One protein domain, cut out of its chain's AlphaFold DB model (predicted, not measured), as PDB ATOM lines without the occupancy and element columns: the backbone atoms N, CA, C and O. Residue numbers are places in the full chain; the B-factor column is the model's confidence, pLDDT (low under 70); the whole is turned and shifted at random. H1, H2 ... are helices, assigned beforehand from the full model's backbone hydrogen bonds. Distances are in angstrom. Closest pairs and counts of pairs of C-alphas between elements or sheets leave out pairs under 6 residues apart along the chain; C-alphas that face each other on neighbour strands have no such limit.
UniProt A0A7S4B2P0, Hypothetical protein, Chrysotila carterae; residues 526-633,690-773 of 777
ATOM      1  N   ASN A 526      18.639  46.421   5.602       93.31
ATOM      2  CA  ASN A 526      19.928  46.810   6.164       93.31
ATOM      3  C   ASN A 526      20.455  48.058   5.445       93.31
ATOM      4  O   ASN A 526      20.660  48.022   4.235       93.31
ATOM      5  N   GLU A 527      20.623  49.155   6.186       88.81
ATOM      6  CA  GLU A 527      21.159  50.449   5.720       88.81
ATOM      7  C   GLU A 527      20.397  51.114   4.543       88.81
ATOM      8  O   GLU A 527      20.730  52.224   4.134       88.81
ATOM      9  N   MET A 528      19.296  50.522   4.056       90.50
ATOM     10  CA  MET A 528      18.453  51.063   2.981       90.50
ATOM     11  C   MET A 528      17.129  51.624   3.522       90.50
ATOM     12  O   MET A 528      16.152  50.892   3.737       90.50
ATOM     13  N   ARG A 529      17.075  52.953   3.699       94.06
ATOM     14  CA  ARG A 529      15.881  53.683   4.169       94.06
ATOM     15  C   ARG A 529      14.687  53.463   3.241       94.06
ATOM     16  O   ARG A 529      13.590  53.190   3.711       94.06
ATOM     17  N   GLU A 530      14.903  53.493   1.933       92.69
ATOM     18  CA  GLU A 530      13.878  53.322   0.898       92.69
ATOM     19  C   GLU A 530      13.245  51.928   0.965       92.69
ATOM     20  O   GLU A 530      12.034  51.791   0.787       92.69
ATOM     21  N   GLY A 531      14.049  50.897   1.250       93.06
ATOM     22  CA  GLY A 531      13.582  49.526   1.464       93.06
ATOM     23  C   GLY A 531      12.707  49.414   2.714       93.06
ATOM     24  O   GLY A 531      11.604  48.865   2.653       93.06
ATOM     25  N   CYS A 532      13.137  50.034   3.817       96.62
ATOM     26  CA  CYS A 532      12.342  50.150   5.038       96.62
ATOM     27  C   CYS A 532      11.019  50.898   4.797       96.62
ATOM     28  O   CYS A 532       9.952  50.387   5.131       96.62
ATOM     29  N   GLU A 533      11.044  52.064   4.147       95.56
ATOM     30  CA  GLU A 533       9.831  52.823   3.832       95.56
ATOM     31  C   GLU A 533       8.869  52.051   2.918       95.56
ATOM     32  O   GLU A 533       7.658  52.080   3.138       95.56
ATOM     33  N   ARG A 534       9.372  51.351   1.893       94.12
ATOM     34  CA  ARG A 534       8.555  50.485   1.021       94.12
ATOM     35  C   ARG A 534       7.885  49.376   1.828       94.12
ATOM     36  O   ARG A 534       6.678  49.183   1.701       94.12
ATOM     37  N   LEU A 535       8.626  48.721   2.720       95.75
ATOM     38  CA  LEU A 535       8.090  47.696   3.617       95.75
ATOM     39  C   LEU A 535       7.010  48.267   4.558       95.75
ATOM     40  O   LEU A 535       6.002  47.615   4.808       95.75
ATOM     41  N   LEU A 536       7.169  49.509   5.026       96.06
ATOM     42  CA  LEU A 536       6.218  50.207   5.905       96.06
ATOM     43  C   LEU A 536       4.973  50.765   5.195       96.06
ATOM     44  O   LEU A 536       3.957  50.991   5.871       96.06
ATOM     45  N   ARG A 537       5.064  51.011   3.879       95.00
ATOM     46  CA  ARG A 537       3.959  51.427   2.995       95.00
ATOM     47  C   ARG A 537       2.986  50.283   2.720       95.00
ATOM     48  O   ARG A 537       1.793  50.545   2.593       95.00
ATOM     49  N   ILE A 538       3.461  49.036   2.644       94.44
ATOM     50  CA  ILE A 538       2.595  47.885   2.362       94.44
ATOM     51  C   ILE A 538       1.744  47.555   3.607       94.44
ATOM     52  O   ILE A 538       2.294  47.265   4.679       94.44
ATOM     53  N   PRO A 539       0.397  47.568   3.512       89.00
ATOM     54  CA  PRO A 539      -0.469  47.165   4.616       89.00
ATOM     55  C   PRO A 539      -0.174  45.730   5.076       89.00
ATOM     56  O   PRO A 539       0.273  44.890   4.302       89.00
ATOM     57  N   LYS A 540      -0.446  45.435   6.351       91.94
ATOM     58  CA  LYS A 540      -0.091  44.184   7.060       91.94
ATOM     59  C   LYS A 540       1.401  43.905   7.298       91.94
ATOM     60  O   LYS A 540       1.660  43.115   8.197       91.94
ATOM     61  N   ALA A 541       2.365  44.501   6.588       94.00
ATOM     62  CA  ALA A 541       3.779  44.082   6.647       94.00
ATOM     63  C   ALA A 541       4.344  43.956   8.081       94.00
ATOM     64  O   ALA A 541       4.841  42.899   8.470       94.00
ATOM     65  N   ILE A 542       4.155  44.998   8.904       95.38
ATOM     66  CA  ILE A 542       4.497  44.997  10.339       95.38
ATOM     67  C   ILE A 542       3.809  43.843  11.083       95.38
ATOM     68  O   ILE A 542       4.448  43.145  11.866       95.38
ATOM     69  N   GLY A 543       2.514  43.624  10.840       94.25
ATOM     70  CA  GLY A 543       1.721  42.577  11.491       94.25
ATOM     71  C   GLY A 543       2.140  41.160  11.097       94.25
ATOM     72  O   GLY A 543       2.127  40.273  11.949       94.25
ATOM     73  N   LEU A 544       2.578  40.947   9.850       94.12
ATOM     74  CA  LEU A 544       3.142  39.673   9.392       94.12
ATOM     75  C   LEU A 544       4.454  39.372  10.124       94.12
ATOM     76  O   LEU A 544       4.560  38.324  10.754       94.12
ATOM     77  N   ILE A 545       5.408  40.310  10.138       95.81
ATOM     78  CA  ILE A 545       6.705  40.141  10.826       95.81
ATOM     79  C   ILE A 545       6.501  39.970  12.344       95.81
ATOM     80  O   ILE A 545       7.084  39.076  12.957       95.81
ATOM     81  N   SER A 546       5.590  40.744  12.943       95.25
ATOM     82  CA  SER A 546       5.201  40.597  14.356       95.25
ATOM     83  C   SER A 546       4.594  39.224  14.655       95.25
ATOM     84  O   SER A 546       4.797  38.684  15.738       95.25
ATOM     85  N   SER A 547       3.870  38.633  13.700       93.88
ATOM     86  CA  SER A 547       3.254  37.309  13.861       93.88
ATOM     87  C   SER A 547       4.226  36.157  13.575       93.88
ATOM     88  O   SER A 547       4.070  35.091  14.160       93.88
ATOM     89  N   VAL A 548       5.276  36.375  12.773       95.19
ATOM     90  CA  VAL A 548       6.442  35.472  12.699       95.19
ATOM     91  C   VAL A 548       7.143  35.417  14.057       95.19
ATOM     92  O   VAL A 548       7.332  34.329  14.596       95.19
ATOM     93  N   LEU A 549       7.445  36.572  14.664       95.31
ATOM     94  CA  LEU A 549       8.004  36.627  16.020       95.31
ATOM     95  C   LEU A 549       7.070  35.953  17.037       95.31
ATOM     96  O   LEU A 549       7.525  35.151  17.847       95.31
ATOM     97  N   ALA A 550       5.759  36.199  16.953       94.19
ATOM     98  CA  ALA A 550       4.760  35.529  17.788       94.19
ATOM     99  C   ALA A 550       4.771  34.006  17.665       94.19
ATOM    100  O   ALA A 550       4.582  33.319  18.666       94.19
ATOM    101  N   LEU A 551       4.984  33.488  16.456       94.00
ATOM    102  CA  LEU A 551       5.017  32.062  16.183       94.00
ATOM    103  C   LEU A 551       6.305  31.408  16.690       94.00
ATOM    104  O   LEU A 551       6.233  30.368  17.342       94.00
ATOM    105  N   GLU A 552       7.472  32.015  16.460       95.00
ATOM    106  CA  GLU A 552       8.722  31.449  16.978       95.00
ATOM    107  C   GLU A 552       8.816  31.540  18.500       95.00
ATOM    108  O   GLU A 552       9.335  30.625  19.139       95.00
ATOM    109  N   PHE A 553       8.250  32.580  19.109       93.69
ATOM    110  CA  PHE A 553       8.118  32.656  20.559       93.69
ATOM    111  C   PHE A 553       6.938  31.822  21.115       93.69
ATOM    112  O   PHE A 553       6.874  31.632  22.326       93.69
ATOM    113  N   ASP A 554       6.036  31.231  20.318       90.50
ATOM    114  CA  ASP A 554       4.883  30.509  20.891       90.50
ATOM    115  C   ASP A 554       5.358  29.293  21.718       90.50
ATOM    116  O   ASP A 554       6.085  28.411  21.241       90.50
ATOM    117  N   GLY A 555       5.026  29.286  23.012       87.50
ATOM    118  CA  GLY A 555       5.513  28.300  23.983       87.50
ATOM    119  C   GLY A 555       6.983  28.430  24.430       87.50
ATOM    120  O   GLY A 555       7.499  27.461  24.989       87.50
ATOM    121  N   PHE A 556       7.661  29.573  24.226       90.12
ATOM    122  CA  PHE A 556       9.079  29.764  24.604       90.12
ATOM    123  C   PHE A 556       9.371  29.447  26.083       90.12
ATOM    124  O   PHE A 556      10.454  28.967  26.411       90.12
ATOM    125  N   GLU A 557       8.396  29.665  26.975       90.62
ATOM    126  CA  GLU A 557       8.493  29.385  28.417       90.62
ATOM    127  C   GLU A 557       8.880  27.922  28.694       90.62
ATOM    128  O   GLU A 557       9.666  27.631  29.592       90.62
ATOM    129  N   VAL A 558       8.365  26.991  27.883       90.62
ATOM    130  CA  VAL A 558       8.636  25.547  27.990       90.62
ATOM    131  C   VAL A 558      10.027  25.193  27.441       90.62
ATOM    132  O   VAL A 558      10.589  24.165  27.807       90.62
ATOM    133  N   ARG A 559      10.600  26.066  26.603       90.75
ATOM    134  CA  ARG A 559      11.958  25.989  26.037       90.75
ATOM    135  C   ARG A 559      12.968  26.855  26.814       90.75
ATOM    136  O   ARG A 559      14.008  27.219  26.280       90.75
ATOM    137  N   GLY A 560      12.646  27.232  28.057       87.12
ATOM    138  CA  GLY A 560      13.517  28.010  28.950       87.12
ATOM    139  C   GLY A 560      13.660  29.501  28.618       87.12
ATOM    140  O   GLY A 560      14.251  30.237  29.399       87.12
ATOM    141  N   GLY A 561      13.091  29.972  27.507       85.75
ATOM    142  CA  GLY A 561      13.357  31.303  26.954       85.75
ATOM    143  C   GLY A 561      13.533  31.286  25.436       85.75
ATOM    144  O   GLY A 561      13.224  32.279  24.781       85.75
ATOM    145  N   LEU A 562      13.975  30.156  24.869       92.06
ATOM    146  CA  LEU A 562      14.318  30.075  23.451       92.06
ATOM    147  C   LEU A 562      13.100  30.027  22.511       92.06
ATOM    148  O   LEU A 562      12.050  29.451  22.836       92.06
ATOM    149  N   PRO A 563      13.243  30.584  21.295       94.25
ATOM    150  CA  PRO A 563      12.276  30.422  20.224       94.25
ATOM    151  C   PRO A 563      12.222  28.959  19.771       94.25
ATOM    152  O   PRO A 563      12.958  28.096  20.244       94.25
ATOM    153  N   ARG A 564      11.293  28.659  18.871       93.19
ATOM    154  CA  ARG A 564      11.181  27.351  18.229       93.19
ATOM    155  C   ARG A 564      12.223  27.187  17.114       93.19
ATOM    156  O   ARG A 564      12.781  26.103  16.990       93.19
ATOM    157  N   ASP A 565      12.496  28.247  16.355       95.44
ATOM    158  CA  ASP A 565      13.589  28.339  15.385       95.44
ATOM    159  C   ASP A 565      14.413  29.612  15.654       95.44
ATOM    160  O   ASP A 565      13.886  30.729  15.611       95.44
ATOM    161  N   PHE A 566      15.695  29.438  15.995       95.38
ATOM    162  CA  PHE A 566      16.587  30.527  16.410       95.38
ATOM    163  C   PHE A 566      16.856  31.521  15.274       95.38
ATOM    164  O   PHE A 566      16.638  32.721  15.446       95.38
ATOM    165  N   ASP A 567      17.242  31.023  14.097       95.94
ATOM    166  CA  ASP A 567      17.562  31.851  12.930       95.94
ATOM    167  C   ASP A 567      16.345  32.652  12.444       95.94
ATOM    168  O   ASP A 567      16.470  33.835  12.123       95.94
ATOM    169  N   THR A 568      15.149  32.052  12.424       96.00
ATOM    170  CA  THR A 568      13.903  32.745  12.048       96.00
ATOM    171  C   THR A 568      13.585  33.881  13.018       96.00
ATOM    172  O   THR A 568      13.287  34.997  12.582       96.00
ATOM    173  N   ALA A 569      13.686  33.631  14.329       96.69
ATOM    174  CA  ALA A 569      13.458  34.653  15.348       96.69
ATOM    175  C   ALA A 569      14.500  35.780  15.273       96.69
ATOM    176  O   ALA A 569      14.137  36.957  15.360       96.69
ATOM    177  N   LEU A 570      15.773  35.439  15.056       96.19
ATOM    178  CA  LEU A 570      16.864  36.400  14.914       96.19
ATOM    179  C   LEU A 570      16.676  37.273  13.666       96.19
ATOM    180  O   LEU A 570      16.670  38.495  13.779       96.19
ATOM    181  N   MET A 571      16.424  36.681  12.492       96.81
ATOM    182  CA  MET A 571      16.205  37.437  11.251       96.81
ATOM    183  C   MET A 571      14.970  38.343  11.327       96.81
ATOM    184  O   MET A 571      15.043  39.501  10.920       96.81
ATOM    185  N   ALA A 572      13.852  37.871  11.889       97.44
ATOM    186  CA  ALA A 572      12.669  38.713  12.086       97.44
ATOM    187  C   ALA A 572      12.930  39.860  13.088       97.44
ATOM    188  O   ALA A 572      12.471  40.982  12.870       97.44
ATOM    189  N   THR A 573      13.734  39.616  14.131       96.94
ATOM    190  CA  THR A 573      14.190  40.649  15.080       96.94
ATOM    191  C   THR A 573      15.091  41.681  14.392       96.94
ATOM    192  O   THR A 573      14.937  42.879  14.633       96.94
ATOM    193  N   SER A 574      15.966  41.257  13.474       96.31
ATOM    194  CA  SER A 574      16.800  42.153  12.664       96.31
ATOM    195  C   SER A 574      15.976  43.019  11.707       96.31
ATOM    196  O   SER A 574      16.186  44.227  11.685       96.31
ATOM    197  N   VAL A 575      14.977  42.476  10.993       97.44
ATOM    198  CA  VAL A 575      14.080  43.305  10.153       97.44
ATOM    199  C   VAL A 575      13.348  44.350  11.005       97.44
ATOM    200  O   VAL A 575      13.295  45.521  10.634       97.44
ATOM    201  N   CYS A 576      12.830  43.967  12.176       97.62
ATOM    202  CA  CYS A 576      12.231  44.914  13.121       97.62
ATOM    203  C   CYS A 576      13.221  45.990  13.602       97.62
ATOM    204  O   CYS A 576      12.839  47.151  13.727       97.62
ATOM    205  N   THR A 577      14.482  45.626  13.839       96.50
ATOM    206  CA  THR A 577      15.535  46.556  14.276       96.50
ATOM    207  C   THR A 577      15.905  47.540  13.165       96.50
ATOM    208  O   THR A 577      15.925  48.744  13.410       96.50
ATOM    209  N   ASN A 578      16.084  47.061  11.930       96.44
ATOM    210  CA  ASN A 578      16.336  47.891  10.747       96.44
ATOM    211  C   ASN A 578      15.204  48.909  10.535       96.44
ATOM    212  O   ASN A 578      15.456  50.101  10.371       96.44
ATOM    213  N   LEU A 579      13.945  48.461  10.629       97.12
ATOM    214  CA  LEU A 579      12.772  49.331  10.513       97.12
ATOM    215  C   LEU A 579      12.720  50.435  11.582       97.12
ATOM    216  O   LEU A 579      12.270  51.536  11.277       97.12
ATOM    217  N   LEU A 580      13.159  50.167  12.815       96.44
ATOM    218  CA  LEU A 580      13.190  51.166  13.893       96.44
ATOM    219  C   LEU A 580      14.396  52.108  13.817       96.44
ATOM    220  O   LEU A 580      14.286  53.261  14.222       96.44
ATOM    221  N   HIS A 581      15.535  51.626  13.319       94.44
ATOM    222  CA  HIS A 581      16.738  52.437  13.142       94.44
ATOM    223  C   HIS A 581      16.599  53.400  11.954       94.44
ATOM    224  O   HIS A 581      16.994  54.562  12.054       94.44
ATOM    225  N   MET A 582      16.027  52.928  10.841       94.06
ATOM    226  CA  MET A 582      15.995  53.660   9.573       94.06
ATOM    227  C   MET A 582      14.736  54.513   9.367       94.06
ATOM    228  O   MET A 582      14.725  55.332   8.448       94.06
ATOM    229  N   CYS A 583      13.662  54.326  10.145       95.69
ATOM    230  CA  CYS A 583      12.380  55.004   9.915       95.69
ATOM    231  C   CYS A 583      11.710  55.509  11.203       95.69
ATOM    232  O   CYS A 583      11.307  54.748  12.084       95.69
ATOM    233  N   ASP A 584      11.513  56.824  11.258       93.50
ATOM    234  CA  ASP A 584      10.866  57.532  12.359       93.50
ATOM    235  C   ASP A 584       9.388  57.124  12.545       93.50
ATOM    236  O   ASP A 584       8.670  56.809  11.595       93.50
ATOM    237  N   GLY A 585       8.903  57.130  13.793       90.44
ATOM    238  CA  GLY A 585       7.495  56.853  14.124       90.44
ATOM    239  C   GLY A 585       7.045  55.388  13.993       90.44
ATOM    240  O   GLY A 585       5.922  55.053  14.380       90.44
ATOM    241  N   VAL A 586       7.908  54.482  13.518       95.31
ATOM    242  CA  VAL A 586       7.634  53.031  13.478       95.31
ATOM    243  C   VAL A 586       7.452  52.447  14.881       95.31
ATOM    244  O   VAL A 586       6.671  51.514  15.054       95.31
ATOM    245  N   GLN A 587       8.109  53.034  15.886       94.88
ATOM    246  CA  GLN A 587       8.082  52.622  17.295       94.88
ATOM    247  C   GLN A 587       6.659  52.387  17.827       94.88
ATOM    248  O   GLN A 587       6.391  51.333  18.406       94.88
ATOM    249  N   THR A 588       5.723  53.306  17.564       92.38
ATOM    250  CA  THR A 588       4.306  53.140  17.933       92.38
ATOM    251  C   THR A 588       3.655  51.999  17.146       92.38
ATOM    252  O   THR A 588       3.131  51.064  17.747       92.38
ATOM    253  N   ARG A 589       3.754  52.014  15.805       94.81
ATOM    254  CA  ARG A 589       3.126  51.004  14.920       94.81
ATOM    255  C   ARG A 589       3.580  49.573  15.228       94.81
ATOM    256  O   ARG A 589       2.796  48.643  15.063       94.81
ATOM    257  N   LEU A 590       4.841  49.397  15.625       95.00
ATOM    258  CA  LEU A 590       5.444  48.102  15.939       95.00
ATOM    259  C   LEU A 590       5.214  47.694  17.406       95.00
ATOM    260  O   LEU A 590       4.969  46.521  17.674       95.00
ATOM    261  N   GLY A 591       5.217  48.642  18.350       91.75
ATOM    262  CA  GLY A 591       4.881  48.376  19.754       91.75
ATOM    263  C   GLY A 591       3.413  47.977  19.957       91.75
ATOM    264  O   GLY A 591       3.121  47.063  20.728       91.75
ATOM    265  N   GLU A 592       2.499  48.608  19.214       92.69
ATOM    266  CA  GLU A 592       1.054  48.329  19.217       92.69
ATOM    267  C   GLU A 592       0.654  47.130  18.336       92.69
ATOM    268  O   GLU A 592      -0.500  46.691  18.376       92.69
ATOM    269  N   ALA A 593       1.583  46.572  17.551       93.94
ATOM    270  CA  ALA A 593       1.298  45.493  16.612       93.94
ATOM    271  C   ALA A 593       0.708  44.262  17.322       93.94
ATOM    272  O   ALA A 593       1.349  43.637  18.175       93.94
ATOM    273  N   GLN A 594      -0.525  43.896  16.953       92.31
ATOM    274  CA  GLN A 594      -1.178  42.693  17.467       92.31
ATOM    275  C   GLN A 594      -0.558  41.451  16.826       92.31
ATOM    276  O   GLN A 594      -0.587  41.275  15.609       92.31
ATOM    277  N   CYS A 595      -0.017  40.585  17.674       87.44
ATOM    278  CA  CYS A 595       0.544  39.300  17.296       87.44
ATOM    279  C   CYS A 595      -0.569  38.272  17.047       87.44
ATOM    280  O   CYS A 595      -1.366  37.993  17.948       87.44
ATOM    281  N   PHE A 596      -0.600  37.666  15.859       80.19
ATOM    282  CA  PHE A 596      -1.503  36.557  15.542       80.19
ATOM    283  C   PHE A 596      -0.793  35.212  15.767       80.19
ATOM    284  O   PHE A 596      -0.243  34.623  14.842       80.19
ATOM    285  N   GLY A 597      -0.798  34.743  17.020       66.62
ATOM    286  CA  GLY A 597      -0.302  33.419  17.427       66.62
ATOM    287  C   GLY A 597      -1.439  32.462  17.806       66.62
ATOM    288  O   GLY A 597      -2.499  32.902  18.253       66.62
ATOM    289  N   ALA A 598      -1.225  31.154  17.635       56.06
ATOM    290  CA  ALA A 598      -2.268  30.140  17.814       56.06
ATOM    291  C   ALA A 598      -2.606  29.850  19.288       56.06
ATOM    292  O   ALA A 598      -3.772  29.605  19.598       56.06
ATOM    293  N   VAL A 599      -1.616  29.880  20.191       61.81
ATOM    294  CA  VAL A 599      -1.807  29.498  21.605       61.81
ATOM    295  C   VAL A 599      -1.813  30.705  22.549       61.81
ATOM    296  O   VAL A 599      -2.615  30.765  23.479       61.81
ATOM    297  N   SER A 600      -0.951  31.697  22.312       59.78
ATOM    298  CA  SER A 600      -0.690  32.780  23.278       59.78
ATOM    299  C   SER A 600      -1.779  33.862  23.422       59.78
ATOM    300  O   SER A 600      -1.683  34.693  24.334       59.78
ATOM    301  N   GLY A 601      -2.811  33.859  22.568       74.06
ATOM    302  CA  GLY A 601      -3.845  34.901  22.501       74.06
ATOM    303  C   GLY A 601      -3.354  36.211  21.865       74.06
ATOM    304  O   GLY A 601      -2.179  36.350  21.525       74.06
ATOM    305  N   ARG A 602      -4.248  37.199  21.700       80.62
ATOM    306  CA  ARG A 602      -3.877  38.520  21.156       80.62
ATOM    307  C   ARG A 602      -3.037  39.306  22.166       80.62
ATOM    308  O   ARG A 602      -3.580  39.981  23.038       80.62
ATOM    309  N   ARG A 603      -1.715  39.227  22.025       86.88
ATOM    310  CA  ARG A 603      -0.732  40.049  22.749       86.88
ATOM    311  C   ARG A 603      -0.185  41.136  21.817       86.88
ATOM    312  O   ARG A 603      -0.176  40.951  20.599       86.88
ATOM    313  N   SER A 604       0.275  42.257  22.370       93.75
ATOM    314  CA  SER A 604       1.102  43.198  21.603       93.75
ATOM    315  C   SER A 604       2.520  42.644  21.475       93.75
ATOM    316  O   SER A 604       3.003  41.988  22.406       93.75
ATOM    317  N   LEU A 605       3.205  42.931  20.364       94.12
ATOM    318  CA  LEU A 605       4.593  42.503  20.161       94.12
ATOM    319  C   LEU A 605       5.503  42.952  21.316       94.12
ATOM    320  O   LEU A 605       6.306  42.165  21.809       94.12
ATOM    321  N   LEU A 606       5.312  44.176  21.818       95.50
ATOM    322  CA  LEU A 606       6.051  44.706  22.965       95.50
ATOM    323  C   LEU A 606       5.928  43.811  24.215       95.50
ATOM    324  O   LEU A 606       6.930  43.492  24.855       95.50
ATOM    325  N   SER A 607       4.708  43.367  24.541       94.69
ATOM    326  CA  SER A 607       4.451  42.504  25.705       94.69
ATOM    327  C   SER A 607       5.001  41.083  25.535       94.69
ATOM    328  O   SER A 607       5.429  40.468  26.511       94.69
ATOM    329  N   LEU A 608       5.031  40.572  24.298       94.31
ATOM    330  CA  LEU A 608       5.649  39.292  23.960       94.31
ATOM    331  C   LEU A 608       7.169  39.354  24.150       94.31
ATOM    332  O   LEU A 608       7.724  38.527  24.869       94.31
ATOM    333  N   LEU A 609       7.825  40.348  23.543       95.25
ATOM    334  CA  LEU A 609       9.279  40.518  23.580       95.25
ATOM    335  C   LEU A 609       9.794  40.747  25.008       95.25
ATOM    336  O   LEU A 609      10.777  40.131  25.409       95.25
ATOM    337  N   ALA A 610       9.107  41.573  25.804       95.56
ATOM    338  CA  ALA A 610       9.466  41.802  27.204       95.56
ATOM    339  C   ALA A 610       9.360  40.524  28.058       95.56
ATOM    340  O   ALA A 610      10.207  40.265  28.911       95.56
ATOM    341  N   HIS A 611       8.341  39.695  27.816       94.94
ATOM    342  CA  HIS A 611       8.153  38.428  28.532       94.94
ATOM    343  C   HIS A 611       9.174  37.367  28.084       94.94
ATOM    344  O   HIS A 611       9.724  36.661  28.929       94.94
ATOM    345  N   ALA A 612       9.507  37.317  26.788       93.50
ATOM    346  CA  ALA A 612      10.585  36.480  26.251       93.50
ATOM    347  C   ALA A 612      11.946  36.845  26.860       93.50
ATOM    348  O   ALA A 612      12.645  35.975  27.385       93.50
ATOM    349  N   LEU A 613      12.281  38.141  26.887       95.81
ATOM    350  CA  LEU A 613      13.494  38.642  27.531       95.81
ATOM    351  C   LEU A 613      13.540  38.288  29.024       95.81
ATOM    352  O   LEU A 613      14.587  37.859  29.499       95.81
ATOM    353  N   ARG A 614      12.424  38.394  29.763       95.81
ATOM    354  CA  ARG A 614      12.390  38.018  31.187       95.81
ATOM    355  C   ARG A 614      12.775  36.553  31.407       95.81
ATOM    356  O   ARG A 614      13.575  36.270  32.294       95.81
ATOM    357  N   CYS A 615      12.243  35.621  30.615       95.00
ATOM    358  CA  CYS A 615      12.622  34.210  30.745       95.00
ATOM    359  C   CYS A 615      14.066  33.949  30.309       95.00
ATOM    360  O   CYS A 615      14.758  33.217  31.009       95.00
ATOM    361  N   MET A 616      14.553  34.597  29.243       95.44
ATOM    362  CA  MET A 616      15.966  34.491  28.870       95.44
ATOM    363  C   MET A 616      16.888  35.014  29.985       95.44
ATOM    364  O   MET A 616      17.829  34.323  30.361       95.44
ATOM    365  N   LEU A 617      16.580  36.163  30.599       94.75
ATOM    366  CA  LEU A 617      17.321  36.692  31.752       94.75
ATOM    367  C   LEU A 617      17.297  35.736  32.957       94.75
ATOM    368  O   LEU A 617      18.332  35.541  33.593       94.75
ATOM    369  N   HIS A 618      16.155  35.100  33.251       94.94
ATOM    370  CA  HIS A 618      16.086  34.068  34.288       94.94
ATOM    371  C   HIS A 618      16.965  32.858  33.955       94.94
ATOM    372  O   HIS A 618      17.732  32.440  34.814       94.94
ATOM    373  N   ALA A 619      16.924  32.334  32.724       93.69
ATOM    374  CA  ALA A 619      17.774  31.218  32.308       93.69
ATOM    375  C   ALA A 619      19.271  31.558  32.419       93.69
ATOM    376  O   ALA A 619      20.046  30.758  32.943       93.69
ATOM    377  N   LEU A 620      19.679  32.758  31.995       94.38
ATOM    378  CA  LEU A 620      21.060  33.234  32.122       94.38
ATOM    379  C   LEU A 620      21.518  33.314  33.589       94.38
ATOM    380  O   LEU A 620      22.629  32.879  33.898       94.38
ATOM    381  N   ALA A 621      20.664  33.798  34.497       94.88
ATOM    382  CA  ALA A 621      20.941  33.795  35.936       94.88
ATOM    383  C   ALA A 621      21.052  32.362  36.494       94.88
ATOM    384  O   ALA A 621      22.031  32.034  37.164       94.88
ATOM    385  N   ASP A 622      20.115  31.482  36.131       94.94
ATOM    386  CA  ASP A 622      20.109  30.054  36.468       94.94
ATOM    387  C   ASP A 622      21.419  29.358  36.043       94.94
ATOM    388  O   ASP A 622      21.960  28.527  36.773       94.94
ATOM    389  N   HIS A 623      21.938  29.677  34.853       92.56
ATOM    390  CA  HIS A 623      23.216  29.164  34.353       92.56
ATOM    391  C   HIS A 623      24.418  29.749  35.111       92.56
ATOM    392  O   HIS A 623      25.347  29.003  35.428       92.56
ATOM    393  N   ALA A 624      24.396  31.042  35.453       93.19
ATOM    394  CA  ALA A 624      25.448  31.684  36.241       93.19
ATOM    395  C   ALA A 624      25.545  31.102  37.665       93.19
ATOM    396  O   ALA A 624      26.643  30.758  38.108       93.19
ATOM    397  N   GLU A 625      24.416  30.895  38.352       95.31
ATOM    398  CA  GLU A 625      24.384  30.250  39.673       95.31
ATOM    399  C   GLU A 625      24.917  28.811  39.618       95.31
ATOM    400  O   GLU A 625      25.725  28.412  40.461       95.31
ATOM    401  N   LYS A 626      24.533  28.029  38.599       93.44
ATOM    402  CA  LYS A 626      25.032  26.655  38.399       93.44
ATOM    403  C   LYS A 626      26.540  26.630  38.136       93.44
ATOM    404  O   LYS A 626      27.234  25.787  38.706       93.44
ATOM    405  N   ALA A 627      27.060  27.562  37.334       90.69
ATOM    406  CA  ALA A 627      28.493  27.697  37.079       90.69
ATOM    407  C   ALA A 627      29.268  28.096  38.349       90.69
ATOM    408  O   ALA A 627      30.292  27.487  38.668       90.69
ATOM    409  N   GLN A 628      28.753  29.052  39.130       92.44
ATOM    410  CA  GLN A 628      29.355  29.457  40.402       92.44
ATOM    411  C   GLN A 628      29.340  28.311  41.429       92.44
ATOM    412  O   GLN A 628      30.353  28.059  42.080       92.44
ATOM    413  N   ALA A 629      28.236  27.567  41.531       93.44
ATOM    414  CA  ALA A 629      28.112  26.403  42.410       93.44
ATOM    415  C   ALA A 629      28.975  25.203  41.971       93.44
ATOM    416  O   ALA A 629      29.305  24.351  42.796       93.44
ATOM    417  N   ALA A 630      29.355  25.113  40.693       90.75
ATOM    418  CA  ALA A 630      30.371  24.169  40.232       90.75
ATOM    419  C   ALA A 630      31.784  24.632  40.634       90.75
ATOM    420  O   ALA A 630      32.565  23.831  41.149       90.75
ATOM    421  N   ALA A 631      32.088  25.925  40.471       89.62
ATOM    422  CA  ALA A 631      33.384  26.512  40.815       89.62
ATOM    423  C   ALA A 631      33.694  26.486  42.327       89.62
ATOM    424  O   ALA A 631      34.844  26.282  42.715       89.62
ATOM    425  N   THR A 632      32.693  26.637  43.203       93.62
ATOM    426  CA  THR A 632      32.902  26.470  44.653       93.62
ATOM    427  C   THR A 632      33.199  25.018  45.020       93.62
ATOM    428  O   THR A 632      34.136  24.766  45.773       93.62
ATOM    429  N   ARG A 633      32.489  24.045  44.430       91.69
ATOM    430  CA  ARG A 633      32.734  22.610  44.668       91.69
ATOM    431  C   ARG A 633      34.121  22.159  44.214       91.69
ATOM    432  O   ARG A 633      34.726  21.326  44.885       91.69
ATOM    433  N   ALA A 690      27.869  19.020  28.246       87.50
ATOM    434  CA  ALA A 690      28.528  20.301  28.505       87.50
ATOM    435  C   ALA A 690      28.579  21.191  27.246       87.50
ATOM    436  O   ALA A 690      28.428  22.407  27.350       87.50
ATOM    437  N   GLN A 691      28.743  20.597  26.059       90.00
ATOM    438  CA  GLN A 691      28.709  21.323  24.790       90.00
ATOM    439  C   GLN A 691      27.290  21.810  24.448       90.00
ATOM    440  O   GLN A 691      27.125  22.984  24.115       90.00
ATOM    441  N   ASP A 692      26.265  20.968  24.610       90.94
ATOM    442  CA  ASP A 692      24.862  21.344  24.369       90.94
ATOM    443  C   ASP A 692      24.403  22.485  25.288       90.94
ATOM    444  O   ASP A 692      23.762  23.445  24.847       90.94
ATOM    445  N   THR A 693      24.762  22.423  26.575       91.19
ATOM    446  CA  THR A 693      24.431  23.496  27.525       91.19
ATOM    447  C   THR A 693      25.198  24.789  27.247       91.19
ATOM    448  O   THR A 693      24.638  25.865  27.459       91.19
ATOM    449  N   ALA A 694      26.423  24.721  26.716       93.00
ATOM    450  CA  ALA A 694      27.162  25.897  26.255       93.00
ATOM    451  C   ALA A 694      26.566  26.511  24.970       93.00
ATOM    452  O   ALA A 694      26.474  27.736  24.878       93.00
ATOM    453  N   HIS A 695      26.105  25.692  24.016       93.62
ATOM    454  CA  HIS A 695      25.394  26.158  22.817       93.62
ATOM    455  C   HIS A 695      24.094  26.876  23.193       93.62
ATOM    456  O   HIS A 695      23.905  28.046  22.864       93.62
ATOM    457  N   THR A 696      23.261  26.199  23.989       92.56
ATOM    458  CA  THR A 696      21.999  26.727  24.528       92.56
ATOM    459  C   THR A 696      22.221  28.056  25.257       92.56
ATOM    460  O   THR A 696      21.449  28.999  25.089       92.56
ATOM    461  N   LEU A 697      23.289  28.168  26.056       94.06
ATOM    462  CA  LEU A 697      23.651  29.407  26.750       94.06
ATOM    463  C   LEU A 697      24.016  30.536  25.770       94.06
ATOM    464  O   LEU A 697      23.581  31.671  25.966       94.06
ATOM    465  N   GLY A 698      24.764  30.229  24.708       93.88
ATOM    466  CA  GLY A 698      25.092  31.177  23.640       93.88
ATOM    467  C   GLY A 698      23.850  31.707  22.917       93.88
ATOM    468  O   GLY A 698      23.724  32.916  22.727       93.88
ATOM    469  N   GLU A 699      22.888  30.841  22.596       94.75
ATOM    470  CA  GLU A 699      21.613  31.239  21.980       94.75
ATOM    471  C   GLU A 699      20.820  32.205  22.879       94.75
ATOM    472  O   GLU A 699      20.358  33.250  22.411       94.75
ATOM    473  N   HIS A 700      20.727  31.922  24.186       94.38
ATOM    474  CA  HIS A 700      20.083  32.822  25.153       94.38
ATOM    475  C   HIS A 700      20.787  34.187  25.243       94.38
ATOM    476  O   HIS A 700      20.115  35.211  25.380       94.38
ATOM    477  N   GLN A 701      22.122  34.227  25.163       94.75
ATOM    478  CA  GLN A 701      22.889  35.478  25.189       94.75
ATOM    479  C   GLN A 701      22.686  36.301  23.913       94.75
ATOM    480  O   GLN A 701      22.380  37.492  23.995       94.75
ATOM    481  N   VAL A 702      22.815  35.675  22.737       94.81
ATOM    482  CA  VAL A 702      22.694  36.355  21.439       94.81
ATOM    483  C   VAL A 702      21.272  36.865  21.227       94.81
ATOM    484  O   VAL A 702      21.080  38.069  21.060       94.81
ATOM    485  N   LEU A 703      20.258  35.993  21.279       95.50
ATOM    486  CA  LEU A 703      18.879  36.427  21.051       95.50
ATOM    487  C   LEU A 703      18.389  37.348  22.170       95.50
ATOM    488  O   LEU A 703      17.696  38.322  21.889       95.50
ATOM    489  N   GLY A 704      18.791  37.095  23.418       96.12
ATOM    490  CA  GLY A 704      18.499  37.980  24.539       96.12
ATOM    491  C   GLY A 704      18.995  39.403  24.288       96.12
ATOM    492  O   GLY A 704      18.217  40.343  24.422       96.12
ATOM    493  N   ALA A 705      20.235  39.575  23.823       96.06
ATOM    494  CA  ALA A 705      20.776  40.886  23.467       96.06
ATOM    495  C   ALA A 705      20.106  41.516  22.225       96.06
ATOM    496  O   ALA A 705      19.876  42.725  22.220       96.06
ATOM    497  N   TYR A 706      19.726  40.737  21.205       96.00
ATOM    498  CA  TYR A 706      18.957  41.252  20.058       96.00
ATOM    499  C   TYR A 706      17.534  41.692  20.452       96.00
ATOM    500  O   TYR A 706      17.049  42.722  19.984       96.00
ATOM    501  N   VAL A 707      16.875  40.980  21.372       97.00
ATOM    502  CA  VAL A 707      15.587  41.400  21.945       97.00
ATOM    503  C   VAL A 707      15.764  42.618  22.863       97.00
ATOM    504  O   VAL A 707      14.938  43.526  22.804       97.00
ATOM    505  N   SER A 708      16.853  42.712  23.638       97.25
ATOM    506  CA  SER A 708      17.220  43.923  24.393       97.25
ATOM    507  C   SER A 708      17.390  45.144  23.484       97.25
ATOM    508  O   SER A 708      16.887  46.218  23.810       97.25
ATOM    509  N   LEU A 709      18.063  44.982  22.340       96.75
ATOM    510  CA  LEU A 709      18.263  46.022  21.326       96.75
ATOM    511  C   LEU A 709      16.919  46.492  20.743       96.75
ATOM    512  O   LEU A 709      16.621  47.687  20.760       96.75
ATOM    513  N   LEU A 710      16.070  45.551  20.313       97.19
ATOM    514  CA  LEU A 710      14.734  45.829  19.779       97.19
ATOM    515  C   LEU A 710      13.822  46.517  20.814       97.19
ATOM    516  O   LEU A 710      13.178  47.521  20.506       97.19
ATOM    517  N   LEU A 711      13.795  46.035  22.060       97.50
ATOM    518  CA  LEU A 711      13.046  46.667  23.151       97.50
ATOM    519  C   LEU A 711      13.591  48.057  23.496       97.50
ATOM    520  O   LEU A 711      12.802  48.967  23.747       97.50
ATOM    521  N   GLY A 712      14.913  48.244  23.461       97.31
ATOM    522  CA  GLY A 712      15.556  49.543  23.632       97.31
ATOM    523  C   GLY A 712      15.065  50.552  22.593       97.31
ATOM    524  O   GLY A 712      14.566  51.611  22.969       97.31
ATOM    525  N   PHE A 713      15.107  50.205  21.302       97.38
ATOM    526  CA  PHE A 713      14.562  51.057  20.239       97.38
ATOM    527  C   PHE A 713      13.054  51.316  20.390       97.38
ATOM    528  O   PHE A 713      12.617  52.447  20.200       97.38
ATOM    529  N   LEU A 714      12.249  50.317  20.774       97.06
ATOM    530  CA  LEU A 714      10.806  50.497  21.008       97.06
ATOM    531  C   LEU A 714      10.496  51.423  22.197       97.06
ATOM    532  O   LEU A 714       9.467  52.097  22.192       97.06
ATOM    533  N   CYS A 715      11.355  51.459  23.217       96.94
ATOM    534  CA  CYS A 715      11.153  52.258  24.427       96.94
ATOM    535  C   CYS A 715      11.789  53.659  24.349       96.94
ATOM    536  O   CYS A 715      11.303  54.590  24.995       96.94
ATOM    537  N   ARG A 716      12.846  53.847  23.548       95.44
ATOM    538  CA  ARG A 716      13.578  55.117  23.422       95.44
ATOM    539  C   ARG A 716      12.671  56.243  22.902       95.44
ATOM    540  O   ARG A 716      12.400  56.346  21.713       95.44
ATOM    541  N   GLY A 717      12.229  57.114  23.811       91.56
ATOM    542  CA  GLY A 717      11.309  58.225  23.524       91.56
ATOM    543  C   GLY A 717       9.825  57.926  23.784       91.56
ATOM    544  O   GLY A 717       9.011  58.845  23.732       91.56
ATOM    545  N   HIS A 718       9.466  56.686  24.134       95.06
ATOM    546  CA  HIS A 718       8.087  56.248  24.360       95.06
ATOM    547  C   HIS A 718       7.883  55.746  25.797       95.06
ATOM    548  O   HIS A 718       7.968  54.553  26.080       95.06
ATOM    549  N   GLU A 719       7.555  56.657  26.716       94.19
ATOM    550  CA  GLU A 719       7.367  56.357  28.147       94.19
ATOM    551  C   GLU A 719       6.327  55.252  28.413       94.19
ATOM    552  O   GLU A 719       6.558  54.378  29.248       94.19
ATOM    553  N   ALA A 720       5.226  55.221  27.655       94.12
ATOM    554  CA  ALA A 720       4.225  54.154  27.749       94.12
ATOM    555  C   ALA A 720       4.808  52.764  27.420       94.12
ATOM    556  O   ALA A 720       4.454  51.776  28.071       94.12
ATOM    557  N   ASN A 721       5.749  52.694  26.471       95.50
ATOM    558  CA  ASN A 721       6.452  51.457  26.143       95.50
ATOM    559  C   ASN A 721       7.427  51.082  27.268       95.50
ATOM    560  O   ASN A 721       7.409  49.932  27.703       95.50
ATOM    561  N   CYS A 722       8.181  52.044  27.824       96.25
ATOM    562  CA  CYS A 722       9.036  51.808  28.995       96.25
ATOM    563  C   CYS A 722       8.251  51.204  30.168       96.25
ATOM    564  O   CYS A 722       8.651  50.183  30.725       96.25
ATOM    565  N   VAL A 723       7.112  51.809  30.525       95.38
ATOM    566  CA  VAL A 723       6.253  51.350  31.627       95.38
ATOM    567  C   VAL A 723       5.675  49.963  31.336       95.38
ATOM    568  O   VAL A 723       5.632  49.123  32.232       95.38
ATOM    569  N   CYS A 724       5.262  49.680  30.098       95.50
ATOM    570  CA  CYS A 724       4.795  48.347  29.712       95.50
ATOM    571  C   CYS A 724       5.902  47.289  29.875       95.50
ATOM    572  O   CYS A 724       5.692  46.276  30.542       95.50
ATOM    573  N   VAL A 725       7.094  47.548  29.329       96.44
ATOM    574  CA  VAL A 725       8.215  46.599  29.340       96.44
ATOM    575  C   VAL A 725       8.742  46.367  30.754       96.44
ATOM    576  O   VAL A 725       8.888  45.213  31.143       96.44
ATOM    577  N   LEU A 726       8.956  47.412  31.561       96.38
ATOM    578  CA  LEU A 726       9.453  47.263  32.936       96.38
ATOM    579  C   LEU A 726       8.471  46.502  33.843       96.38
ATOM    580  O   LEU A 726       8.896  45.646  34.620       96.38
ATOM    581  N   ASN A 727       7.159  46.721  33.687       96.19
ATOM    582  CA  ASN A 727       6.138  45.943  34.399       96.19
ATOM    583  C   ASN A 727       6.145  44.454  34.000       96.19
ATOM    584  O   ASN A 727       5.947  43.592  34.857       96.19
ATOM    585  N   VAL A 728       6.387  44.135  32.723       96.00
ATOM    586  CA  VAL A 728       6.467  42.744  32.236       96.00
ATOM    587  C   VAL A 728       7.796  42.076  32.614       96.00
ATOM    588  O   VAL A 728       7.792  40.895  32.962       96.00
ATOM    589  N   LEU A 729       8.909  42.818  32.606       95.44
ATOM    590  CA  LEU A 729      10.224  42.379  33.098       95.44
ATOM    591  C   LEU A 729      10.266  42.217  34.625       95.44
ATOM    592  O   LEU A 729      11.100  41.468  35.125       95.44
ATOM    593  N   GLN A 730       9.368  42.890  35.352       95.94
ATOM    594  CA  GLN A 730       9.355  42.986  36.818       95.94
ATOM    595  C   GLN A 730      10.620  43.677  37.377       95.94
ATOM    596  O   GLN A 730      11.128  43.312  38.435       95.94
ATOM    597  N   GLN A 731      11.121  44.690  36.657       94.25
ATOM    598  CA  GLN A 731      12.345  45.445  36.968       94.25
ATOM    599  C   GLN A 731      12.051  46.944  37.173       94.25
ATOM    600  O   GLN A 731      11.070  47.471  36.653       94.25
ATOM    601  N   SER A 732      12.896  47.645  37.938       94.44
ATOM    602  CA  SER A 732      12.766  49.092  38.212       94.44
ATOM    603  C   SER A 732      13.339  50.004  37.121       94.44
ATOM    604  O   SER A 732      13.055  51.203  37.098       94.44
ATOM    605  N   ASP A 733      14.183  49.442  36.264       95.44
ATOM    606  CA  ASP A 733      15.033  50.113  35.286       95.44
ATOM    607  C   ASP A 733      15.579  49.059  34.305       95.44
ATOM    608  O   ASP A 733      15.352  47.861  34.479       95.44
ATOM    609  N   PHE A 734      16.292  49.496  33.265       96.62
ATOM    610  CA  PHE A 734      16.808  48.616  32.214       96.62
ATOM    611  C   PHE A 734      18.235  48.091  32.473       96.62
ATOM    612  O   PHE A 734      18.866  47.601  31.537       96.62
ATOM    613  N   SER A 735      18.768  48.165  33.702       95.81
ATOM    614  CA  SER A 735      20.170  47.808  34.015       95.81
ATOM    615  C   SER A 735      20.585  46.428  33.492       95.81
ATOM    616  O   SER A 735      21.447  46.346  32.620       95.81
ATOM    617  N   ALA A 736      19.913  45.357  33.923       95.50
ATOM    618  CA  ALA A 736      20.192  43.986  33.477       95.50
ATOM    619  C   ALA A 736      20.017  43.793  31.954       95.50
ATOM    620  O   ALA A 736      20.717  42.998  31.328       95.50
ATOM    621  N   THR A 737      19.106  44.554  31.338       96.31
ATOM    622  CA  THR A 737      18.866  44.531  29.885       96.31
ATOM    623  C   THR A 737      20.038  45.167  29.121       96.31
ATOM    624  O   THR A 737      20.489  44.627  28.107       96.31
ATOM    625  N   ALA A 738      20.574  46.279  29.634       96.62
ATOM    626  CA  ALA A 738      21.745  46.965  29.094       96.62
ATOM    627  C   ALA A 738      23.054  46.204  29.364       96.62
ATOM    628  O   ALA A 738      23.951  46.222  28.525       96.62
ATOM    629  N   GLU A 739      23.172  45.507  30.498       95.69
ATOM    630  CA  GLU A 739      24.297  44.612  30.794       95.69
ATOM    631  C   GLU A 739      24.327  43.407  29.846       95.69
ATOM    632  O   GLU A 739      25.389  43.089  29.308       95.69
ATOM    633  N   LEU A 740      23.172  42.797  29.554       95.56
ATOM    634  CA  LEU A 740      23.070  41.736  28.551       95.56
ATOM    635  C   LEU A 740      23.493  42.233  27.160       95.56
ATOM    636  O   LEU A 740      24.338  41.610  26.517       95.56
ATOM    637  N   LEU A 741      22.987  43.392  26.724       95.12
ATOM    638  CA  LEU A 741      23.385  44.002  25.449       95.12
ATOM    639  C   LEU A 741      24.898  44.308  25.409       95.12
ATOM    640  O   LEU A 741      25.579  43.942  24.452       95.12
ATOM    641  N   ARG A 742      25.459  44.874  26.487       94.75
ATOM    642  CA  ARG A 742      26.906  45.101  26.653       94.75
ATOM    643  C   ARG A 742      27.717  43.805  26.573       94.75
ATOM    644  O   ARG A 742      28.816  43.824  26.017       94.75
ATOM    645  N   SER A 743      27.195  42.701  27.112       93.25
ATOM    646  CA  SER A 743      27.886  41.407  27.132       93.25
ATOM    647  C   SER A 743      28.059  40.790  25.740       93.25
ATOM    648  O   SER A 743      29.110  40.211  25.480       93.25
ATOM    649  N   LEU A 744      27.096  40.984  24.825       88.75
ATOM    650  CA  LEU A 744      27.240  40.600  23.415       88.75
ATOM    651  C   LEU A 744      28.125  41.593  22.647       88.75
ATOM    652  O   LEU A 744      28.967  41.198  21.838       88.75
ATOM    653  N   LEU A 745      27.945  42.892  22.899       83.19
ATOM    654  CA  LEU A 745      28.643  43.936  22.155       83.19
ATOM    655  C   LEU A 745      30.153  43.927  22.390       83.19
ATOM    656  O   LEU A 745      30.897  44.074  21.428       83.19
ATOM    657  N   PHE A 746      30.638  43.752  23.623       87.75
ATOM    658  CA  PHE A 746      32.078  43.837  23.911       87.75
ATOM    659  C   PHE A 746      32.934  42.810  23.122       87.75
ATOM    660  O   PHE A 746      33.931  43.221  22.520       87.75
ATOM    661  N   PRO A 747      32.533  41.527  22.989       87.56
ATOM    662  CA  PRO A 747      33.100  40.609  22.000       87.56
ATOM    663  C   PRO A 747      33.057  41.147  20.560       87.56
ATOM    664  O   PRO A 747      34.105  41.216  19.915       87.56
ATOM    665  N   MET A 748      31.897  41.599  20.064       81.75
ATOM    666  CA  MET A 748      31.756  42.107  18.685       81.75
ATOM    667  C   MET A 748      32.573  43.387  18.420       81.75
ATOM    668  O   MET A 748      33.037  43.596  17.303       81.75
ATOM    669  N   TYR A 749      32.838  44.214  19.437       78.81
ATOM    670  CA  TYR A 749      33.762  45.350  19.341       78.81
ATOM    671  C   TYR A 749      35.205  44.912  19.086       78.81
ATOM    672  O   TYR A 749      35.899  45.543  18.288       78.81
ATOM    673  N   SER A 750      35.661  43.846  19.752       80.06
ATOM    674  CA  SER A 750      37.015  43.312  19.543       80.06
ATOM    675  C   SER A 750      37.152  42.573  18.206       80.06
ATOM    676  O   SER A 750      38.213  42.613  17.585       80.06
ATOM    677  N   GLN A 751      36.063  41.981  17.706       79.75
ATOM    678  CA  GLN A 751      35.946  41.436  16.349       79.75
ATOM    679  C   GLN A 751      35.546  42.545  15.360       79.75
ATOM    680  O   GLN A 751      34.451  42.552  14.800       79.75
ATOM    681  N   SER A 752      36.454  43.506  15.177       56.88
ATOM    682  CA  SER A 752      36.198  44.853  14.640       56.88
ATOM    683  C   SER A 752      35.386  44.956  13.337       56.88
ATOM    684  O   SER A 752      34.760  45.999  13.133       56.88
ATOM    685  N   ALA A 753      35.363  43.915  12.500       75.62
ATOM    686  CA  ALA A 753      34.692  43.861  11.198       75.62
ATOM    687  C   ALA A 753      33.181  43.523  11.228       75.62
ATOM    688  O   ALA A 753      32.550  43.560  10.180       75.62
ATOM    689  N   LEU A 754      32.581  43.181  12.379       81.12
ATOM    690  CA  LEU A 754      31.168  42.745  12.439       81.12
ATOM    691  C   LEU A 754      30.124  43.870  12.572       81.12
ATOM    692  O   LEU A 754      28.931  43.596  12.494       81.12
ATOM    693  N   LEU A 755      30.540  45.116  12.811       83.56
ATOM    694  CA  LEU A 755      29.638  46.266  12.963       83.56
ATOM    695  C   LEU A 755      30.259  47.524  12.352       83.56
ATOM    696  O   LEU A 755      31.436  47.808  12.601       83.56
ATOM    697  N   SER A 756      29.461  48.329  11.653       87.38
ATOM    698  CA  SER A 756      29.861  49.661  11.186       87.38
ATOM    699  C   SER A 756      30.166  50.609  12.360       87.38
ATOM    700  O   SER A 756      29.763  50.382  13.507       87.38
ATOM    701  N   SER A 757      30.923  51.678  12.101       88.56
ATOM    702  CA  SER A 757      31.218  52.721  13.098       88.56
ATOM    703  C   SER A 757      29.948  53.429  13.590       88.56
ATOM    704  O   SER A 757      29.853  53.749  14.776       88.56
ATOM    705  N   GLU A 758      28.957  53.598  12.713       89.75
ATOM    706  CA  GLU A 758      27.637  54.133  13.049       89.75
ATOM    707  C   GLU A 758      26.835  53.170  13.931       89.75
ATOM    708  O   GLU A 758      26.424  53.562  15.023       89.75
ATOM    709  N   GLY A 759      26.705  51.891  13.551       89.75
ATOM    710  CA  GLY A 759      26.012  50.890  14.373       89.75
ATOM    711  C   GLY A 759      26.602  50.790  15.786       89.75
ATOM    712  O   GLY A 759      25.874  50.791  16.779       89.75
ATOM    713  N   LYS A 760      27.937  50.833  15.893       90.38
ATOM    714  CA  LYS A 760      28.669  50.932  17.169       90.38
ATOM    715  C   LYS A 760      28.291  52.186  17.974       90.38
ATOM    716  O   LYS A 760      28.122  52.091  19.192       90.38
ATOM    717  N   ALA A 761      28.167  53.353  17.343       92.44
ATOM    718  CA  ALA A 761      27.769  54.586  18.025       92.44
ATOM    719  C   ALA A 761      26.310  54.520  18.519       92.44
ATOM    720  O   ALA A 761      26.054  54.769  19.697       92.44
ATOM    721  N   VAL A 762      25.381  54.096  17.658       92.75
ATOM    722  CA  VAL A 762      23.945  53.962  17.966       92.75
ATOM    723  C   VAL A 762      23.707  52.974  19.114       92.75
ATOM    724  O   VAL A 762      22.961  53.272  20.048       92.75
ATOM    725  N   MET A 763      24.384  51.822  19.103       93.19
ATOM    726  CA  MET A 763      24.307  50.828  20.180       93.19
ATOM    727  C   MET A 763      24.891  51.344  21.507       93.19
ATOM    728  O   MET A 763      24.369  51.018  22.573       93.19
ATOM    729  N   SER A 764      25.939  52.175  21.459       93.81
ATOM    730  CA  SER A 764      26.528  52.800  22.654       93.81
ATOM    731  C   SER A 764      25.591  53.827  23.285       93.81
ATOM    732  O   SER A 764      25.329  53.765  24.485       93.81
ATOM    733  N   GLU A 765      25.037  54.725  22.468       95.88
ATOM    734  CA  GLU A 765      24.067  55.734  22.900       95.88
ATOM    735  C   GLU A 765      22.795  55.078  23.466       95.88
ATOM    736  O   GLU A 765      22.257  55.519  24.483       95.88
ATOM    737  N   LEU A 766      22.335  53.975  22.860       95.88
ATOM    738  CA  LEU A 766      21.193  53.221  23.370       95.88
ATOM    739  C   LEU A 766      21.485  52.585  24.738       95.88
ATOM    740  O   LEU A 766      20.640  52.673  25.627       95.88
ATOM    741  N   MET A 767      22.669  51.997  24.948       95.75
ATOM    742  CA  MET A 767      23.064  51.483  26.267       95.75
ATOM    743  C   MET A 767      23.129  52.591  27.326       95.75
ATOM    744  O   MET A 767      22.643  52.388  28.439       95.75
ATOM    745  N   GLU A 768      23.685  53.761  26.996       96.00
ATOM    746  CA  GLU A 768      23.728  54.910  27.912       96.00
ATOM    747  C   GLU A 768      22.314  55.414  28.247       96.00
ATOM    748  O   GLU A 768      22.002  55.673  29.413       96.00
ATOM    749  N   TRP A 769      21.413  55.466  27.260       97.06
ATOM    750  CA  TRP A 769      20.000  55.766  27.484       97.06
ATOM    751  C   TRP A 769      19.330  54.734  28.412       97.06
ATOM    752  O   TRP A 769      18.667  55.118  29.374       97.06
ATOM    753  N   MET A 770      19.548  53.432  28.200       96.81
ATOM    754  CA  MET A 770      18.971  52.373  29.046       96.81
ATOM    755  C   MET A 770      19.503  52.414  30.489       96.81
ATOM    756  O   MET A 770      18.739  52.202  31.429       96.81
ATOM    757  N   GLN A 771      20.787  52.725  30.687       95.75
ATOM    758  CA  GLN A 771      21.403  52.846  32.018       95.75
ATOM    759  C   GLN A 771      21.016  54.143  32.746       95.75
ATOM    760  O   GLN A 771      20.955  54.173  33.978       95.75
ATOM    761  N   SER A 772      20.747  55.222  32.007       95.44
ATOM    762  CA  SER A 772      20.291  56.500  32.569       95.44
ATOM    763  C   SER A 772      18.774  56.566  32.789       95.44
ATOM    764  O   SER A 772      18.324  57.367  33.616       95.44
ATOM    765  N   TYR A 773      17.984  55.705  32.131       95.75
ATOM    766  CA  TYR A 773      16.537  55.604  32.330       95.75
ATOM    767  C   TYR A 773      16.188  55.082  33.733       95.75
ATOM    768  O   TYR A 773      16.066  53.884  33.990       95.75
TER     769      TYR A 773
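Overview. This is residues 526 to 633 and 690 to 773 of the 777 residues of the protein "Hypothetical protein" of Chrysotila carterae (UniProt A0A7S4B2P0). A compact, all-helical body is built round one long helix, H7, with H4 on one side of it and H6 on another; with H2 and H8 these make a five-helix bundle, up and down, each helix running against the one before it. The hairpin of H9 and H10 crosses H7 steeply, H1 and H5 sit toward the end far from the tip of H6, and that tip, residues 625 to 633, sticks out as an arm. The printed part has 192 residues with ten named helices, H1 to H10 in chain order, and no named strand. It is compact, with a radius of gyration of the C-alphas of 16.4 A, and spans 58 by 41 by 31 A.

Arrangement. H1, residues 529 to 537, touches H4, residues 566 to 582, about perpendicular at 78 degrees; it meets residues 578 to 582 of H4 alone, and the closest C-alphas are those of Arg 529 and Met 582, 5.4 A apart. H2, residues 541 to 552, touches H4 at a shallow tilt of 31 degrees, opposite ways, with the C-alphas of Leu 549 and Ala 569 closest at 5.8 A. H3, residues 556 to 559, only just touches residues 612 to 615 of H6, residues 605 to 633, with 3 pairs of C-alphas within 8 A; the closest are those of Glu 557 and Cys 615, 6.8 A apart. H7, residues 690 to 715, is the hub and touches six other helices. H4 runs the same way as H7 at a shallow tilt of 23 degrees, and the closest C-alphas are those of Thr 577 and Leu 710, 5.6 A apart. H5, residues 586 to 591, touches residues 713 to 715 of H7 alone, the C-alphas of Gln 587 and Leu 714 being closest at 5.1 A. H6 touches H7, opposite ways at a tilt of 38 degrees, only just steep, with the C-alphas of Met 616 and His 700 closest at 5.8 A. H8, residues 719 to 729, forms a helical hairpin with H7, and it touches residues 606 to 614 of H6 alone, the C-alphas of Arg 614 and Leu 729 being closest at 5.2 A. H9, residues 735 to 750, touches H7 at a steep tilt of 69 degrees, only just short of about perpendicular; residues 737 to 744 of H9 meet residues 701 to 709 of H7, and the C-alphas of Ala 705 and Leu 741 are closest at 4.5 A. H10, residues 757 to 772, forms a helical hairpin with H9 at a shallow tilt of 23 degrees, the C-alphas of Ala 738 and Met 767 being closest at 5.5 A. H4 and H6 are apart. In H1, H2, H4, H5, H7, H8 and H10 every O i to N i+4 pair is within hydrogen-bond range; in H6 24 of 25 are and in H9 11 of 12, while H3 is too short for such a pair.

Along the chain. H1 begins at C-alpha 529, (15.881, 53.683, 4.169). H2 measures 17.1 A from first to last C-alpha and H4 24.1 A. H6 is the longest helix, 29 residues and 42.3 A, ending at C-alpha 633, (32.734, 22.610, 44.668). H7 measures 36.6 A, H9 22.7 A and H10 22.6 A. H9 has a kink of 28 degrees near residue 744. H10 ends at C-alpha 772, (20.291, 56.500, 32.569).

Size, cuts and confidence. The C-alphas farthest apart are those of Arg 537 and Arg 633, at 58.3 A. Residues 634 to 689 are cut out, and C-alphas 633 and 690 are 16.9 A apart across the cut. The link from H5 to H6 is long, 13 residues. Mean pLDDT of the printed part is 92.3; residues 597 to 600 and residue 752 are under 70.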